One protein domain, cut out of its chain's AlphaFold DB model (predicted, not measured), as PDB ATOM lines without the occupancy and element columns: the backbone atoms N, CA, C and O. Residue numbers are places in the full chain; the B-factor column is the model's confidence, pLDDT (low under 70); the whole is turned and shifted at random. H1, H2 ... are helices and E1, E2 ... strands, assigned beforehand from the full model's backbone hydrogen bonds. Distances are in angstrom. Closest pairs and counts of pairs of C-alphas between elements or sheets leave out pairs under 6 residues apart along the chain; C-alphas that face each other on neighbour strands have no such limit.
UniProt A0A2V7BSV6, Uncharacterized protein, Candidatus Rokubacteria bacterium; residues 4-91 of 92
ATOM      1  N   ILE A   4      95.641  64.873  99.166       95.19
ATOM      2  CA  ILE A   4      96.046  66.280  99.094       95.19
ATOM      3  C   ILE A   4      96.885  66.615 100.324       95.19
ATOM      4  O   ILE A   4      96.521  66.264 101.447       95.19
ATOM      5  N   LYS A   5      98.014  67.293 100.122       94.56
ATOM      6  CA  LYS A   5      98.937  67.692 101.186       94.56
ATOM      7  C   LYS A   5      99.239  69.176 101.111       94.56
ATOM      8  O   LYS A   5      99.357  69.736 100.026       94.56
ATOM      9  N   LYS A   6      99.398  69.790 102.281       95.00
ATOM     10  CA  LYS A   6      99.896  71.155 102.421       95.00
ATOM     11  C   LYS A   6     101.420  71.123 102.487       95.00
ATOM     12  O   LYS A   6     101.989  70.370 103.276       95.00
ATOM     13  N   HIS A   7     102.065  71.952 101.683       93.25
ATOM     14  CA  HIS A   7     103.482  72.246 101.765       93.25
ATOM     15  C   HIS A   7     103.659  73.671 102.281       93.25
ATOM     16  O   HIS A   7     102.940  74.586 101.887       93.25
ATOM     17  N   THR A   8     104.570  73.863 103.225       94.56
ATOM     18  CA  THR A   8     104.829  75.161 103.843       94.56
ATOM     19  C   THR A   8     106.330  75.375 103.868       94.56
ATOM     20  O   THR A   8     107.074  74.459 104.216       94.56
ATOM     21  N   TRP A   9     106.768  76.561 103.466       92.69
ATOM     22  CA  TRP A   9     108.173  76.950 103.473       92.69
ATOM     23  C   TRP A   9     108.295  78.429 103.821       92.69
ATOM     24  O   TRP A   9     107.340  79.195 103.711       92.69
ATOM     25  N   THR A  10     109.479  78.835 104.258       94.06
ATOM     26  CA  THR A  10     109.772  80.237 104.552       94.06
ATOM     27  C   THR A  10     110.596  80.843 103.432       94.06
ATOM     28  O   THR A  10     111.558  80.227 102.972       94.06
ATOM     29  N   ARG A  11     110.262  82.068 103.035       92.50
ATOM     30  CA  ARG A  11     111.053  82.877 102.108       92.50
ATOM     31  C   ARG A  11     111.416  84.191 102.788       92.50
ATOM     32  O   ARG A  11     110.619  84.733 103.548       92.50
ATOM     33  N   THR A  12     112.622  84.685 102.541       94.06
ATOM     34  CA  THR A  12     112.992  86.044 102.939       94.06
ATOM     35  C   THR A  12     112.557  87.002 101.838       94.06
ATOM     36  O   THR A  12     112.944  86.832 100.683       94.06
ATOM     37  N   GLU A  13     111.753  87.991 102.202       91.50
ATOM     38  CA  GLU A  13     111.319  89.097 101.350       91.50
ATOM     39  C   GLU A  13     111.746  90.417 101.992       91.50
ATOM     40  O   GLU A  13     112.015  90.468 103.191       91.50
ATOM     41  N   LEU A  14     111.863  91.477 101.200       93.44
ATOM     42  CA  LEU A  14     112.138  92.810 101.727       93.44
ATOM     43  C   LEU A  14     110.807  93.479 102.076       93.44
ATOM     44  O   LEU A  14     109.852  93.386 101.307       93.44
ATOM     45  N   ASP A  15     110.731  94.117 103.241       88.31
ATOM     46  CA  ASP A  15     109.589  94.958 103.594       88.31
ATOM     47  C   ASP A  15     109.596  96.284 102.806       88.31
ATOM     48  O   ASP A  15     110.533  96.591 102.066       88.31
ATOM     49  N   GLU A  16     108.561  97.107 102.989       86.81
ATOM     50  CA  GLU A  16     108.440  98.435 102.356       86.81
ATOM     51  C   GLU A  16     109.601  99.391 102.698       86.81
ATOM     52  O   GLU A  16     109.769 100.424 102.055       86.81
ATOM     53  N   ARG A  17     110.416  99.061 103.707       88.56
ATOM     54  CA  ARG A  17     111.583  99.828 104.163       88.56
ATOM     55  C   ARG A  17     112.910  99.153 103.791       88.56
ATOM     56  O   ARG A  17     113.957  99.579 104.280       88.56
ATOM     57  N   GLY A  18     112.885  98.109 102.959       89.75
ATOM     58  CA  GLY A  18     114.070  97.387 102.492       89.75
ATOM     59  C   GLY A  18     114.710  96.451 103.522       89.75
ATOM     60  O   GLY A  18     115.846  96.020 103.326       89.75
ATOM     61  N   ARG A  19     114.033  96.125 104.629       90.94
ATOM     62  CA  ARG A  19     114.548  95.212 105.664       90.94
ATOM     63  C   ARG A  19     114.125  93.768 105.380       90.94
ATOM     64  O   ARG A  19     112.992  93.537 104.959       90.94
ATOM     65  N   PRO A  20     114.991  92.772 105.647       93.50
ATOM     66  CA  PRO A  20     114.651  91.372 105.441       93.50
ATOM     67  C   PRO A  20     113.573  90.919 106.433       93.50
ATOM     68  O   PRO A  20     113.752  90.961 107.650       93.50
ATOM     69  N   ARG A  21     112.466  90.416 105.897       92.69
ATOM     70  CA  ARG A  21     111.345  89.818 106.617       92.69
ATOM     71  C   ARG A  21     111.164  88.376 106.157       92.69
ATOM     72  O   ARG A  21     111.128  88.086 104.967       92.69
ATOM     73  N   ARG A  22     111.003  87.451 107.104       92.88
ATOM     74  CA  ARG A  22     110.597  86.076 106.785       92.88
ATOM     75  C   ARG A  22     109.089  86.022 106.580       92.88
ATOM     76  O   ARG A  22     108.330  86.383 107.478       92.88
ATOM     77  N   VAL A  23     108.669  85.541 105.418       91.94
ATOM     78  CA  VAL A  23     107.276  85.230 105.110       91.94
ATOM     79  C   VAL A  23     107.100  83.718 105.043       91.94
ATOM     80  O   VAL A  23     107.909  83.003 104.447       91.94
ATOM     81  N   THR A  24     106.048  83.220 105.685       92.38
ATOM     82  CA  THR A  24     105.653  81.814 105.586       92.38
ATOM     83  C   THR A  24     104.708  81.674 104.406       92.38
ATOM     84  O   THR A  24     103.622  82.251 104.400       92.38
ATOM     85  N   LEU A  25     105.123  80.899 103.412       92.38
ATOM     86  CA  LEU A  25     104.346  80.588 102.224       92.38
ATOM     87  C   LEU A  25     103.753  79.189 102.356       92.38
ATOM     88  O   LEU A  25     104.349  78.295 102.960       92.38
ATOM     89  N   ALA A  26     102.565  79.002 101.787       93.12
ATOM     90  CA  ALA A  26     101.898  77.715 101.747       93.12
ATOM     91  C   ALA A  26     101.386  77.418 100.340       93.12
ATOM     92  O   ALA A  26     100.796  78.278  99.689       93.12
ATOM     93  N   ALA A  27     101.578  76.172  99.924       94.38
ATOM     94  CA  ALA A  27     101.017  75.595  98.718       94.38
ATOM     95  C   ALA A  27     100.334  74.275  99.051       94.38
ATOM     96  O   ALA A  27     100.616  73.645 100.073       94.38
ATOM     97  N   TYR A  28      99.462  73.832  98.165       95.31
ATOM     98  CA  TYR A  28      98.861  72.513  98.205       95.31
ATOM     99  C   TYR A  28      99.402  71.670  97.053       95.31
ATOM    100  O   TYR A  28      99.920  72.179  96.063       95.31
ATOM    101  N   GLY A  29      99.330  70.358  97.211       95.12
ATOM    102  CA  GLY A  29      99.783  69.386  96.229       95.12
ATOM    103  C   GLY A  29      99.057  68.066  96.393       95.12
ATOM    104  O   GLY A  29      98.333  67.873  97.371       95.12
ATOM    105  N   TYR A  30      99.266  67.153  95.454       94.25
ATOM    106  CA  TYR A  30      98.712  65.809  95.499       94.25
ATOM    107  C   TYR A  30      99.807  64.741  95.544       94.25
ATOM    108  O   TYR A  30     100.948  64.925  95.112       94.25
ATOM    109  N   ASP A  31      99.419  63.599  96.090       93.69
ATOM    110  CA  ASP A  31     100.196  62.377  96.187       93.69
ATOM    111  C   ASP A  31      99.340  61.251  95.608       93.69
ATOM    112  O   ASP A  31      98.283  60.934  96.157       93.69
ATOM    113  N   LEU A  32      99.761  60.700  94.475       91.06
ATOM    114  CA  LEU A  32      99.019  59.715  93.694       91.06
ATOM    115  C   LEU A  32      99.902  58.494  93.426       91.06
ATOM    116  O   LEU A  32     101.123  58.594  93.324       91.06
ATOM    117  N   ARG A  33      99.288  57.316  93.298       88.56
ATOM    118  CA  ARG A  33      99.966  56.123  92.781       88.56
ATOM    119  C   ARG A  33      99.517  55.859  91.353       88.56
ATOM    120  O   ARG A  33      98.323  55.716  91.120       88.56
ATOM    121  N   VAL A  34     100.477  55.751  90.441       85.19
ATOM    122  CA  VAL A  34     100.265  55.489  89.015       85.19
ATOM    123  C   VAL A  34     101.209  54.365  88.596       85.19
ATOM    124  O   VAL A  34     102.415  54.470  88.814       85.19
ATOM    125  N   ASN A  35     100.680  53.266  88.049       82.31
ATOM    126  CA  ASN A  35     101.460  52.098  87.603       82.31
ATOM    127  C   ASN A  35     102.490  51.600  88.639       82.31
ATOM    128  O   ASN A  35     103.659  51.377  88.331       82.31
ATOM    129  N   GLY A  36     102.079  51.504  89.908       82.88
ATOM    130  CA  GLY A  36     102.944  51.072  91.016       82.88
ATOM    131  C   GLY A  36     103.956  52.118  91.505       82.88
ATOM    132  O   GLY A  36     104.553  51.936  92.566       82.88
ATOM    133  N   ARG A  37     104.112  53.249  90.805       85.19
ATOM    134  CA  ARG A  37     104.989  54.361  91.196       85.19
ATOM    135  C   ARG A  37     104.211  55.442  91.934       85.19
ATOM    136  O   ARG A  37     103.023  55.646  91.706       85.19
ATOM    137  N   ARG A  38     104.887  56.140  92.846       89.38
ATOM    138  CA  ARG A  38     104.318  57.270  93.588       89.38
ATOM    139  C   ARG A  38     104.666  58.570  92.872       89.38
ATOM    140  O   ARG A  38     105.838  58.916  92.781       89.38
ATOM    141  N   GLU A  39     103.652  59.282  92.409       90.00
ATOM    142  CA  GLU A  39     103.762  60.618  91.839       90.00
ATOM    143  C   GLU A  39     103.390  61.644  92.912       90.00
ATOM    144  O   GLU A  39     102.306  61.589  93.494       90.00
ATOM    145  N   ARG A  40     104.299  62.579  93.196       91.81
ATOM    146  CA  ARG A  40     104.045  63.706  94.099       91.81
ATOM    147  C   ARG A  40     104.227  64.996  93.327       91.81
ATOM    148  O   ARG A  40     105.280  65.194  92.722       91.81
ATOM    149  N   ARG A  41     103.239  65.881  93.393       91.75
ATOM    150  CA  ARG A  41     103.298  67.180  92.724       91.75
ATOM    151  C   ARG A  41     102.668  68.254  93.590       91.75
ATOM    152  O   ARG A  41     101.635  68.031  94.212       91.75
ATOM    153  N   TRP A  42     103.294  69.417  93.617       93.38
ATOM    154  CA  TRP A  42     102.771  70.628  94.233       93.38
ATOM    155  C   TRP A  42     103.201  71.820  93.385       93.38
ATOM    156  O   TRP A  42     104.183  71.726  92.646       93.38
ATOM    157  N   ASP A  43     102.462  72.918  93.489       91.06
ATOM    158  CA  ASP A  43     102.770  74.156  92.785       91.06
ATOM    159  C   ASP A  43     102.515  75.347  93.710       91.06
ATOM    160  O   ASP A  43     101.525  75.365  94.441       91.06
ATOM    161  N   ALA A  44     103.396  76.349  93.686       90.69
ATOM    162  CA  ALA A  44     103.244  77.557  94.496       90.69
ATOM    163  C   ALA A  44     101.970  78.358  94.149       90.69
ATOM    164  O   ALA A  44     101.484  79.127  94.981       90.69
ATOM    165  N   ALA A  45     101.413  78.169  92.949       91.38
ATOM    166  CA  ALA A  45     100.139  78.744  92.536       91.38
ATOM    167  C   ALA A  45      98.923  78.056  93.182       91.38
ATOM    168  O   ALA A  45      97.860  78.667  93.264       91.38
ATOM    169  N   TRP A  46      99.056  76.818  93.673       94.75
ATOM    170  CA  TRP A  46      97.958  76.075  94.302       94.75
ATOM    171  C   TRP A  46      97.799  76.518  95.757       94.75
ATOM    172  O   TRP A  46      98.280  75.871  96.688       94.75
ATOM    173  N   ARG A  47      97.150  77.667  95.957       91.62
ATOM    174  CA  ARG A  47      96.992  78.305  97.274       91.62
ATOM    175  C   ARG A  47      95.888  77.678  98.113       91.62
ATOM    176  O   ARG A  47      95.844  77.910  99.320       91.62
ATOM    177  N   THR A  48      95.018  76.876  97.509       92.94
ATOM    178  CA  THR A  48      93.918  76.196  98.188       92.94
ATOM    179  C   THR A  48      93.941  74.686  97.933       92.94
ATOM    180  O   THR A  48      94.462  74.218  96.916       92.94
ATOM    181  N   PRO A  49      93.316  73.880  98.813       92.56
ATOM    182  CA  PRO A  49      93.103  72.464  98.537       92.56
ATOM    183  C   PRO A  49      92.297  72.212  97.253       92.56
ATOM    184  O   PRO A  49      92.425  71.144  96.665       92.56
ATOM    185  N   ALA A  50      91.442  73.154  96.835       92.75
ATOM    186  CA  ALA A  50      90.646  73.031  95.616       92.75
ATOM    187  C   ALA A  50      91.526  73.084  94.359       92.75
ATOM    188  O   ALA A  50      91.351  72.246  93.480       92.75
ATOM    189  N   ASP A  51      92.531  73.962  94.325       91.94
ATOM    190  CA  ASP A  51      93.480  74.055  93.204       91.94
ATOM    191  C   ASP A  51      94.213  72.723  92.987       91.94
ATOM    192  O   ASP A  51      94.294  72.200  91.874       91.94
ATOM    193  N   ALA A  52      94.669  72.113  94.084       92.75
ATOM    194  CA  ALA A  52      95.327  70.812  94.043       92.75
ATOM    195  C   ALA A  52      94.373  69.679  93.619       92.75
ATOM    196  O   ALA A  52      94.813  68.726  92.979       92.75
ATOM    197  N   ARG A  53      93.073  69.776  93.939       93.69
ATOM    198  CA  ARG A  53      92.052  68.821  93.467       93.69
ATOM    199  C   ARG A  53      91.782  68.956  91.974       93.69
ATOM    200  O   ARG A  53      91.649  67.934  91.314       93.69
ATOM    201  N   VAL A  54      91.729  70.177  91.440       94.56
ATOM    202  CA  VAL A  54      91.572  70.408  89.994       94.56
ATOM    203  C   VAL A  54      92.755  69.806  89.240       94.56
ATOM    204  O   VAL A  54      92.559  69.032  88.307       94.56
ATOM    205  N   ALA A  55      93.982  70.075  89.695       91.75
ATOM    206  CA  ALA A  55      95.180  69.497  89.093       91.75
ATOM    207  C   ALA A  55      95.223  67.962  89.199       91.75
ATOM    208  O   ALA A  55      95.638  67.292  88.253       91.75
ATOM    209  N   LEU A  56      94.779  67.400  90.329       92.44
ATOM    210  CA  LEU A  56      94.652  65.955  90.503       92.44
ATOM    211  C   LEU A  56      93.630  65.361  89.524       92.44
ATOM    212  O   LEU A  56      93.946  64.375  88.871       92.44
ATOM    213  N   ALA A  57      92.454  65.973  89.378       92.62
ATOM    214  CA  ALA A  57      91.416  65.503  88.462       92.62
ATOM    215  C   ALA A  57      91.885  65.539  86.997       92.62
ATOM    216  O   ALA A  57      91.646  64.598  86.244       92.62
ATOM    217  N   GLU A  58      92.601  66.592  86.593       90.62
ATOM    218  CA  GLU A  58      93.226  66.659  85.267       90.62
ATOM    219  C   GLU A  58      94.263  65.545  85.080       90.62
ATOM    220  O   GLU A  58      94.278  64.873  84.046       90.62
ATOM    221  N   ARG A  59      95.084  65.273  86.102       89.12
ATOM    222  CA  ARG A  59      96.055  64.176  86.052       89.12
ATOM    223  C   ARG A  59      95.379  62.806  85.966       89.12
ATOM    224  O   ARG A  59      95.836  61.949  85.214       89.12
ATOM    225  N   GLU A  60      94.288  62.593  86.693       89.38
ATOM    226  CA  GLU A  60      93.491  61.364  86.626       89.38
ATOM    227  C   GLU A  60      92.894  61.151  85.227       89.38
ATOM    228  O   GLU A  60      92.953  60.034  84.710       89.38
ATOM    229  N   LYS A  61      92.420  62.215  84.562       89.19
ATOM    230  CA  LYS A  61      91.983  62.154  83.155       89.19
ATOM    231  C   LYS A  61      93.126  61.788  82.209       89.19
ATOM    232  O   LYS A  61      92.932  60.967  81.317       89.19
ATOM    233  N   GLU A  62      94.318  62.361  82.392       86.56
ATOM    234  CA  GLU A  62      95.492  61.998  81.585       86.56
ATOM    235  C   GLU A  62      95.856  60.517  81.738       86.56
ATOM    236  O   GLU A  62      96.171  59.855  80.748       86.56
ATOM    237  N   ILE A  63      95.790  59.989  82.963       86.19
ATOM    238  CA  ILE A  63      96.056  58.574  83.250       86.19
ATOM    239  C   ILE A  63      95.001  57.688  82.588       86.19
ATOM    240  O   ILE A  63      95.364  56.705  81.943       86.19
ATOM    241  N   ALA A  64      93.719  58.052  82.691       84.31
ATOM    242  CA  ALA A  64      92.630  57.342  82.021       84.31
ATOM    243  C   ALA A  64      92.790  57.345  80.490       84.31
ATOM    244  O   ALA A  64      92.486  56.354  79.833       84.31
ATOM    245  N   ALA A  65      93.340  58.423  79.926       85.06
ATOM    246  CA  ALA A  65      93.677  58.532  78.507       85.06
ATOM    247  C   ALA A  65      94.991  57.817  78.114       85.06
ATOM    248  O   ALA A  65      95.460  57.981  76.988       85.06
ATOM    249  N   GLY A  66      95.627  57.074  79.028       78.56
ATOM    250  CA  GLY A  66      96.880  56.353  78.778       78.56
ATOM    251  C   GLY A  66      98.134  57.236  78.724       78.56
ATOM    252  O   GLY A  66      99.223  56.738  78.448       78.56
ATOM    253  N   ARG A  67      98.032  58.538  79.027       71.94
ATOM    254  CA  ARG A  67      99.154  59.496  79.019       71.94
ATOM    255  C   ARG A  67      99.910  59.479  80.347       71.94
ATOM    256  O   ARG A  67      99.985  60.478  81.069       71.94
ATOM    257  N   VAL A  68     100.499  58.327  80.654       66.69
ATOM    258  CA  VAL A  68     101.272  58.083  81.885       66.69
ATOM    259  C   VAL A  68     102.751  58.463  81.726       66.69
ATOM    260  O   VAL A  68     103.570  58.139  82.582       66.69
ATOM    261  N   ASP A  69     103.118  59.176  80.655       59.81
ATOM    262  CA  ASP A  69     104.515  59.541  80.435       59.81
ATOM    263  C   ASP A  69     105.093  60.289  81.641       59.81
ATOM    264  O   ASP A  69     104.489  61.261  82.120       59.81
ATOM    265  N   PRO A  70     106.260  59.854  82.147       55.91
ATOM    266  CA  PRO A  70     106.945  60.591  83.185       55.91
ATOM    267  C   PRO A  70     107.289  61.995  82.657       55.91
ATOM    268  O   PRO A  70     107.584  62.158  81.467       55.91
ATOM    269  N   PRO A  71     107.297  63.026  83.521       54.16
ATOM    270  CA  PRO A  71     107.625  64.396  83.118       54.16
ATOM    271  C   PRO A  71     108.960  64.507  82.361       54.16
ATOM    272  O   PRO A  71     109.112  65.349  81.478       54.16
ATOM    273  N   GLU A  72     109.916  63.630  82.678       52.97
ATOM    274  CA  GLU A  72     111.226  63.539  82.026       52.97
ATOM    275  C   GLU A  72     111.142  63.059  80.573       52.97
ATOM    276  O   GLU A  72     111.822  63.618  79.714       52.97
ATOM    277  N   ALA A  73     110.255  62.107  80.259       51.88
ATOM    278  CA  ALA A  73     110.038  61.665  78.882       51.88
ATOM    279  C   ALA A  73     109.429  62.791  78.032       51.88
ATOM    280  O   ALA A  73     109.867  63.013  76.904       51.88
ATOM    281  N   ARG A  74     108.501  63.580  78.599       55.19
ATOM    282  CA  ARG A  74     107.940  64.759  77.915       55.19
ATOM    283  C   ARG A  74     109.009  65.825  77.649       55.19
ATOM    284  O   ARG A  74     109.078  66.323  76.529       55.19
ATOM    285  N   ARG A  75     109.884  66.127  78.620       57.03
ATOM    286  CA  ARG A  75     110.998  67.081  78.431       57.03
ATOM    287  C   ARG A  75     112.006  66.617  77.384       57.03
ATOM    288  O   ARG A  75     112.445  67.441  76.589       57.03
ATOM    289  N   MET A  76     112.360  65.333  77.362       56.75
ATOM    290  CA  MET A  76     113.328  64.815  76.393       56.75
ATOM    291  C   MET A  76     112.758  64.798  74.971       56.75
ATOM    292  O   MET A  76     113.431  65.229  74.042       56.75
ATOM    293  N   VAL A  77     111.493  64.404  74.795       61.50
ATOM    294  CA  VAL A  77     110.813  64.457  73.488       61.50
ATOM    295  C   VAL A  77     110.627  65.900  73.008       61.50
ATOM    296  O   VAL A  77     110.822  66.187  71.829       61.50
ATOM    297  N   GLU A  78     110.291  66.832  73.904       62.75
ATOM    298  CA  GLU A  78     110.165  68.252  73.556       62.75
ATOM    299  C   GLU A  78     111.523  68.886  73.211       62.75
ATOM    300  O   GLU A  78     111.619  69.646  72.246       62.75
ATOM    301  N   PHE A  79     112.584  68.532  73.943       65.69
ATOM    302  CA  PHE A  79     113.955  68.933  73.627       65.69
ATOM    303  C   PHE A  79     114.393  68.397  72.260       65.69
ATOM    304  O   PHE A  79     114.871  69.167  71.432       65.69
ATOM    305  N   LEU A  80     114.162  67.110  71.981       67.00
ATOM    306  CA  LEU A  80     114.496  66.493  70.695       67.00
ATOM    307  C   LEU A  80     113.722  67.124  69.532       67.00
ATOM    308  O   LEU A  80     114.315  67.367  68.482       67.00
ATOM    309  N   ARG A  81     112.436  67.462  69.718       63.69
ATOM    310  CA  ARG A  81     111.640  68.220  68.731       63.69
ATOM    311  C   ARG A  81     112.207  69.613  68.464       63.69
ATOM    312  O   ARG A  81     112.269  70.034  67.313       63.69
ATOM    313  N   LYS A  82     112.613  70.336  69.510       64.81
ATOM    314  CA  LYS A  82     113.221  71.669  69.366       64.81
ATOM    315  C   LYS A  82     114.596  71.597  68.699       64.81
ATOM    316  O   LYS A  82     114.876  72.416  67.832       64.81
ATOM    317  N   ALA A  83     115.412  70.603  69.043       62.84
ATOM    318  CA  ALA A  83     116.720  70.388  68.431       62.84
ATOM    319  C   ALA A  83     116.600  70.034  66.939       62.84
ATOM    320  O   ALA A  83     117.268  70.643  66.112       62.84
ATOM    321  N   THR A  84     115.701  69.121  66.565       69.44
ATOM    322  CA  THR A  84     115.477  68.775  65.146       69.44
ATOM    323  C   THR A  84     114.936  69.950  64.330       69.44
ATOM    324  O   THR A  84     115.388  70.156  63.209       69.44
ATOM    325  N   ALA A  85     114.040  70.769  64.891       62.88
ATOM    326  CA  ALA A  85     113.562  71.987  64.230       62.88
ATOM    327  C   ALA A  85     114.657  73.059  64.061       62.88
ATOM    328  O   ALA A  85     114.624  73.821  63.099       62.88
ATOM    329  N   PHE A  86     115.622  73.121  64.982       58.28
ATOM    330  CA  PHE A  86     116.781  74.006  64.880       58.28
ATOM    331  C   PHE A  86     117.735  73.549  63.764       58.28
ATOM    332  O   PHE A  86     118.049  74.333  62.873       58.28
ATOM    333  N   PHE A  87     118.098  72.263  63.733       58.25
ATOM    334  CA  PHE A  87     118.976  71.712  62.693       58.25
ATOM    335  C   PHE A  87     118.359  71.755  61.286       58.25
ATOM    336  O   PHE A  87     119.060  72.073  60.332       58.25
ATOM    337  N   ALA A  88     117.047  71.529  61.149       60.19
ATOM    338  CA  ALA A  88     116.343  71.648  59.867       60.19
ATOM    339  C   ALA A  88     116.260  73.094  59.335       60.19
ATOM    340  O   ALA A  88     115.928  73.305  58.172       60.19
ATOM    341  N   LYS A  89     116.523  74.097  60.184       57.19
ATOM    342  CA  LYS A  89     116.532  75.516  59.808       57.19
ATOM    343  C   LYS A  89     117.929  76.015  59.417       57.19
ATOM    344  O   LYS A  89     118.019  76.953  58.633       57.19
ATOM    345  N   GLU A  90     118.992  75.418  59.960       56.16
ATOM    346  CA  GLU A  90     120.383  75.817  59.678       56.16
ATOM    347  C   GLU A  90     121.012  75.090  58.478       56.16
ATOM    348  O   GLU A  90     121.967  75.604  57.898       56.16
ATOM    349  N   HIS A  91     120.452  73.956  58.050       49.97
ATOM    350  CA  HIS A  91     120.882  73.247  56.844       49.97
ATOM    351  C   HIS A  91     119.663  72.792  56.020       49.97
ATOM    352  O   HIS A  91     119.114  71.728  56.314       49.97
TER     353      HIS A  91
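Overview. This is residues 4 to 91 of the 92 residues of an uncharacterized protein of Candidatus Rokubacteria bacterium (UniProt A0A2V7BSV6). A long, twisted ribbon of three antiparallel strands has helix H1 packed along one face, and a second helix, H2, sticks out free as an arm with no part of the body beside it. The long hairpin of E1 and E2 reaches out at the other end, and the short E3 pairs with the last part of E2. The printed part has 88 residues, with E1, E2, E3, H1 and H2 in that order along the chain; the class is mixed, helices and strands. The whole is extended, with a radius of gyration of the C-alphas of 18.9 A and spans of 55 by 39 by 19 A.

Along the chain. Find C-alpha 4 at (96.046, 66.280, 99.094); from there E1 runs through residues 4 to 14, 31.1 A. E2, residues 20 to 34, returns over 42.0 A, and E3, residues 37 to 43, covers 20.0 A. Look next at C-alpha 49 at (93.103, 72.464, 98.537), where H1, residues 49 to 64, begins its 22.4 A. H2, residues 71 to 90, runs 29.0 A to C-alpha 90 at (120.383, 75.817, 59.678).

Arrangement. The sheet, in the order E1, E2, E3, is a meander, each strand the antiparallel neighbour of the one before. In the hairpin of E1 and E2, look for N 7 and O 27, 2.7 A apart, within hydrogen-bond range. In the hairpin of E2 and E3, N 32 and O 39 are within that range at 2.9 A. H1 is on the sheet at a height of 8.7 A, giving two layers, a helix on one face of a sheet. It lies over E2, and only just not over E1, on which 2 of its C-alphas fall. It runs along the strands, only just, at 29.5 degrees to E2 on the local plane. The closest C-alphas of E2 and H1 are those of Gly 29 and Ala 52, 5.2 A apart. H2 is apart from E1, E2, E3 and H1. In H1 and H2 every O i to N i+4 pair is within hydrogen-bond range.

Size, cuts and confidence. The C-alphas farthest apart, those of Arg 17 and His 91, are 55.1 A apart. The printed part has no cut, and no link is long. Residues 68 to 91 have pLDDT under 70.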